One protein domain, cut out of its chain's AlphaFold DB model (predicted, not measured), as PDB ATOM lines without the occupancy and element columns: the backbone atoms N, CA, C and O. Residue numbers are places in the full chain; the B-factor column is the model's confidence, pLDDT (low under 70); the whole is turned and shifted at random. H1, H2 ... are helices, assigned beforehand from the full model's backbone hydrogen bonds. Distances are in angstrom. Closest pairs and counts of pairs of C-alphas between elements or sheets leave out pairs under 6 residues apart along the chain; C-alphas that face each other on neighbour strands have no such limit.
ATOM      1  N   ILE A  68     134.626 158.582  76.090       55.34
ATOM      2  CA  ILE A  68     133.573 157.548  76.057       55.34
ATOM      3  C   ILE A  68     133.650 156.663  77.312       55.34
ATOM      4  O   ILE A  68     132.629 156.333  77.908       55.34
ATOM      5  N   ASN A  69     134.863 156.313  77.750       58.81
ATOM      6  CA  ASN A  69     135.056 155.522  78.963       58.81
ATOM      7  C   ASN A  69     134.630 156.272  80.236       58.81
ATOM      8  O   ASN A  69     134.155 155.626  81.166       58.81
ATOM      9  N   ALA A  70     134.782 157.598  80.286       57.94
ATOM     10  CA  ALA A  70     134.370 158.413  81.430       57.94
ATOM     11  C   ALA A  70     132.838 158.531  81.522       57.94
ATOM     12  O   ALA A  70     132.279 158.308  82.594       57.94
ATOM     13  N   ASP A  71     132.163 158.766  80.392       63.41
ATOM     14  CA  ASP A  71     130.696 158.826  80.327       63.41
ATOM     15  C   ASP A  71     130.049 157.478  80.694       63.41
ATOM     16  O   ASP A  71     129.051 157.432  81.417       63.41
ATOM     17  N   ILE A  72     130.640 156.362  80.243       66.38
ATOM     18  CA  ILE A  72     130.191 155.008  80.608       66.38
ATOM     19  C   ILE A  72     130.371 154.765  82.115       66.38
ATOM     20  O   ILE A  72     129.459 154.263  82.767       66.38
ATOM     21  N   GLN A  73     131.508 155.166  82.693       70.62
ATOM     22  CA  GLN A  73     131.768 155.012  84.131       70.62
ATOM     23  C   GLN A  73     130.795 155.828  84.992       70.62
ATOM     24  O   GLN A  73     130.352 155.356  86.040       70.62
ATOM     25  N   GLU A  74     130.435 157.040  84.561       73.94
ATOM     26  CA  GLU A  74     129.466 157.870  85.279       73.94
ATOM     27  C   GLU A  74     128.057 157.257  85.244       73.94
ATOM     28  O   GLU A  74     127.377 157.210  86.274       73.94
ATOM     29  N   GLN A  75     127.638 156.713  84.098       76.06
ATOM     30  CA  GLN A  75     126.355 156.015  83.962       76.06
ATOM     31  C   GLN A  75     126.284 154.755  84.835       76.06
ATOM     32  O   GLN A  75     125.301 154.558  85.554       76.06
ATOM     33  N   GLU A  76     127.340 153.936  84.841       81.38
ATOM     34  CA  GLU A  76     127.418 152.741  85.688       81.38
ATOM     35  C   GLU A  76     127.348 153.094  87.183       81.38
ATOM     36  O   GLU A  76     126.665 152.419  87.959       81.38
ATOM     37  N   LEU A  77     128.005 154.181  87.603       78.81
ATOM     38  CA  LEU A  77     127.976 154.639  88.993       78.81
ATOM     39  C   LEU A  77     126.574 155.116  89.410       78.81
ATOM     40  O   LEU A  77     126.119 154.823  90.522       78.81
ATOM     41  N   GLN A  78     125.864 155.814  88.518       80.94
ATOM     42  CA  GLN A  78     124.483 156.241  88.749       80.94
ATOM     43  C   GLN A  78     123.535 155.041  88.871       80.94
ATOM     44  O   GLN A  78     122.721 154.991  89.799       80.94
ATOM     45  N   GLU A  79     123.672 154.042  87.998       87.31
ATOM     46  CA  GLU A  79     122.869 152.818  88.053       87.31
ATOM     47  C   GLU A  79     123.114 152.041  89.357       87.31
ATOM     48  O   GLU A  79     122.169 151.617  90.036       87.31
ATOM     49  N   GLN A  80     124.376 151.916  89.780       82.62
ATOM     50  CA  GLN A  80     124.726 151.291  91.056       82.62
ATOM     51  C   GLN A  80     124.107 152.026  92.251       82.62
ATOM     52  O   GLN A  80     123.595 151.387  93.178       82.62
ATOM     53  N   TYR A  81     124.109 153.360  92.231       88.19
ATOM     54  CA  TYR A  81     123.517 154.162  93.295       88.19
ATOM     55  C   TYR A  81     121.994 153.986  93.373       88.19
ATOM     56  O   TYR A  81     121.453 153.772  94.463       88.19
ATOM     57  N   ILE A  82     121.299 153.983  92.231       87.75
ATOM     58  CA  ILE A  82     119.853 153.721  92.160       87.75
ATOM     59  C   ILE A  82     119.532 152.331  92.720       87.75
ATOM     60  O   ILE A  82     118.654 152.192  93.576       87.75
ATOM     61  N   ASN A  83     120.287 151.309  92.317       86.69
ATOM     62  CA  ASN A  83     120.107 149.943  92.805       86.69
ATOM     63  C   ASN A  83     120.313 149.832  94.323       86.69
ATOM     64  O   ASN A  83     119.568 149.127  95.014       86.69
ATOM     65  N   LEU A  84     121.284 150.566  94.874       87.75
ATOM     66  CA  LEU A  84     121.508 150.624  96.315       87.75
ATOM     67  C   LEU A  84     120.317 151.255  97.054       87.75
ATOM     68  O   LEU A  84     119.899 150.735  98.093       87.75
ATOM     69  N   LEU A  85     119.762 152.350  96.528       84.62
ATOM     70  CA  LEU A  85     118.590 153.012  97.105       84.62
ATOM     71  C   LEU A  85     117.350 152.114  97.054       84.62
ATOM     72  O   LEU A  85     116.666 151.974  98.068       84.62
ATOM     73  N   LEU A  86     117.107 151.439  95.928       80.12
ATOM     74  CA  LEU A  86     115.999 150.493  95.779       80.12
ATOM     75  C   LEU A  86     116.116 149.328  96.764       80.12
ATOM     76  O   LEU A  86     115.141 148.974  97.427       80.12
ATOM     77  N   LYS A  87     117.315 148.761  96.930       82.62
ATOM     78  CA  LYS A  87     117.554 147.670  97.884       82.62
ATOM     79  C   LYS A  87     117.310 148.110  99.329       82.62
ATOM     80  O   LYS A  87     116.713 147.361 100.100       82.62
ATOM     81  N   LYS A  88     117.738 149.321  99.699       82.12
ATOM     82  CA  LYS A  88     117.465 149.899 101.025       82.12
ATOM     83  C   LYS A  88     115.970 150.119 101.242       82.12
ATOM     84  O   LYS A  88     115.455 149.672 102.262       82.12
ATOM     85  N   ALA A  89     115.282 150.720 100.270       78.25
ATOM     86  CA  ALA A  89     113.844 150.965 100.328       78.25
ATOM     87  C   ALA A  89     113.053 149.656 100.453       78.25
ATOM     88  O   ALA A  89     112.203 149.522 101.329       78.25
ATOM     89  N   LEU A  90     113.393 148.641  99.654       71.12
ATOM     90  CA  LEU A  90     112.797 147.315  99.775       71.12
ATOM     91  C   LEU A  90     113.064 146.720 101.155       71.12
ATOM     92  O   LEU A  90     112.148 146.188 101.766       71.12
ATOM     93  N   ASN A  91     114.275 146.814 101.695       73.56
ATOM     94  CA  ASN A  91     114.578 146.266 103.020       73.56
ATOM     95  C   ASN A  91     113.876 146.997 104.176       73.56
ATOM     96  O   ASN A  91     113.712 146.393 105.231       73.56
ATOM     97  N   SER A  92     113.426 148.240 103.976       69.25
ATOM     98  CA  SER A  92     112.612 148.985 104.946       69.25
ATOM     99  C   SER A  92     111.102 148.719 104.869       69.25
ATOM    100  O   SER A  92     110.379 149.173 105.748       69.25
ATOM    101  N   ILE A  93     110.617 147.995 103.854       67.50
ATOM    102  CA  ILE A  93     109.192 147.639 103.720       67.50
ATOM    103  C   ILE A  93     108.907 146.344 104.496       67.50
ATOM    104  O   ILE A  93     109.623 145.348 104.325       67.50
ATOM    105  N   ASP A  94     107.841 146.346 105.307       73.44
ATOM    106  CA  ASP A  94     107.384 145.178 106.069       73.44
ATOM    107  C   ASP A  94     107.058 143.991 105.141       73.44
ATOM    108  O   ASP A  94     106.565 144.137 104.017       73.44
ATOM    109  N   LEU A  95     107.325 142.773 105.611       63.34
ATOM    110  CA  LEU A  95     107.165 141.541 104.839       63.34
ATOM    111  C   LEU A  95     105.710 141.338 104.371       63.34
ATOM    112  O   LEU A  95     105.476 140.722 103.327       63.34
ATOM    113  N   ASN A  96     104.738 141.876 105.115       63.84
ATOM    114  CA  ASN A  96     103.317 141.815 104.770       63.84
ATOM    115  C   ASN A  96     102.942 142.787 103.643       63.84
ATOM    116  O   ASN A  96     102.180 142.419 102.748       63.84
ATOM    117  N   GLU A  97     103.532 143.984 103.619       66.88
ATOM    118  CA  GLU A  97     103.335 144.955 102.536       66.88
ATOM    119  C   GLU A  97     103.975 144.475 101.228       66.88
ATOM    120  O   GLU A  97     103.359 144.577 100.164       66.88
ATOM    121  N   LYS A  98     105.152 143.834 101.294       67.88
ATOM    122  CA  LYS A  98     105.771 143.186 100.121       67.88
ATOM    123  C   LYS A  98     104.874 142.112  99.511       67.88
ATOM    124  O   LYS A  98     104.695 142.083  98.296       67.88
ATOM    125  N   LYS A  99     104.287 141.244 100.346       69.44
ATOM    126  CA  LYS A  99     103.347 140.204  99.893       69.44
ATOM    127  C   LYS A  99     102.096 140.809  99.251       69.44
ATOM    128  O   LYS A  99     101.624 140.289  98.243       69.44
ATOM    129  N   LEU A 100     101.588 141.921  99.787       73.19
ATOM    130  CA  LEU A 100     100.434 142.624  99.227       73.19
ATOM    131  C   LEU A 100     100.731 143.220  97.840       73.19
ATOM    132  O   LEU A 100      99.897 143.112  96.941       73.19
ATOM    133  N   ILE A 101     101.913 143.815  97.655       71.88
ATOM    134  CA  ILE A 101     102.347 144.369  96.362       71.88
ATOM    135  C   ILE A 101     102.511 143.251  95.325       71.88
ATOM    136  O   ILE A 101     101.984 143.368  94.219       71.88
ATOM    137  N   ILE A 102     103.166 142.146  95.692       74.56
ATOM    138  CA  ILE A 102     103.356 140.991  94.800       74.56
ATOM    139  C   ILE A 102     102.003 140.418  94.357       74.56
ATOM    140  O   ILE A 102     101.781 140.246  93.163       74.56
ATOM    141  N   ASN A 103     101.063 140.215  95.285       75.69
ATOM    142  CA  ASN A 103      99.737 139.684  94.955       75.69
ATOM    143  C   ASN A 103      98.942 140.609  94.018       75.69
ATOM    144  O   ASN A 103      98.269 140.125  93.107       75.69
ATOM    145  N   LYS A 104      99.041 141.935  94.198       77.75
ATOM    146  CA  LYS A 104      98.408 142.906  93.291       77.75
ATOM    147  C   LYS A 104      99.004 142.843  91.885       77.75
ATOM    148  O   LYS A 104      98.250 142.808  90.918       77.75
ATOM    149  N   ILE A 105     100.328 142.757  91.759       78.75
ATOM    150  CA  ILE A 105     100.993 142.626  90.454       78.75
ATOM    151  C   ILE A 105     100.585 141.311  89.774       78.75
ATOM    152  O   ILE A 105     100.199 141.322  88.608       78.75
ATOM    153  N   SER A 106     100.569 140.192  90.503       77.81
ATOM    154  CA  SER A 106     100.143 138.895  89.960       77.81
ATOM    155  C   SER A 106      98.686 138.875  89.491       77.81
ATOM    156  O   SER A 106      98.375 138.160  88.545       77.81
ATOM    157  N   SER A 107      97.795 139.662  90.106       76.81
ATOM    158  CA  SER A 107      96.403 139.793  89.642       76.81
ATOM    159  C   SER A 107      96.247 140.624  88.365       76.81
ATOM    160  O   SER A 107      95.286 140.429  87.635       76.81
ATOM    161  N   ILE A 108      97.194 141.525  88.086       77.19
ATOM    162  CA  ILE A 108      97.195 142.365  86.880       77.19
ATOM    163  C   ILE A 108      97.828 141.619  85.699       77.19
ATOM    164  O   ILE A 108      97.383 141.781  84.573       77.19
ATOM    165  N   VAL A 109      98.854 140.802  85.954       71.38
ATOM    166  CA  VAL A 109      99.598 140.074  84.908       71.38
ATOM    167  C   VAL A 109      98.898 138.773  84.469       71.38
ATOM    168  O   VAL A 109      99.190 138.264  83.396       71.38
ATOM    169  N   ASN A 110      97.962 138.245  85.267       55.66
ATOM    170  CA  ASN A 110      97.156 137.058  84.928       55.66
ATOM    171  C   ASN A 110      95.755 137.396  84.355       55.66
ATOM    172  O   ASN A 110      94.841 136.578  84.465       55.66
ATOM    173  N   LEU A 111      95.586 138.586  83.768       50.09
ATOM    174  CA  LEU A 111      94.428 139.011  82.963       50.09
ATOM    175  C   LEU A 111      94.870 139.217  81.512       50.09
ATOM    176  O   LEU A 111      94.073 138.864  80.616       50.09
TER     177      LEU A 111
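This is residues 68 to 111 of the 111 residues of the protein "Helix-turn-helix domain-containing protein" of Gemella palaticanis (UniProt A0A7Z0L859). Two helices make an open, flat V: H1 is the long arm, H2 the shorter one, and the tight link between them is the corner. The space between the arms is empty. The printed part has 44 residues with two named helices, H1 then H2, and no named strand; its class is all helix. It is extended, with a radius of gyration of the C-alphas of 16.0 A and spans of 43 by 28 by 6 A.

H1, residues 68 to 92, and H2, residues 95 to 109, are only just apart, their closest C-alphas being 8.2 A from each other. A tight link of 2 residues joins them. In both helices every O i to N i+4 pair is within hydrogen-bond range. Residues 68 to 89, 91 to 97 and 99 to 111 stand free.

H1 begins at C-alpha 68 (133.573, 157.548, 76.057) and runs 36.7 A to C-alpha 92 (112.612, 148.985, 104.946). H2 runs 21.4 A from C-alpha 95 to C-alpha 109 (99.598, 140.074, 84.908).

The C-alphas of Ile 68 and Asn 96, the two farthest apart, are 44.6 A apart. The printed part has no cut. Its mean pLDDT is 73.6, with residues 68 to 72, 92 to 93, 95 to 99 and 110 to 111 under 70.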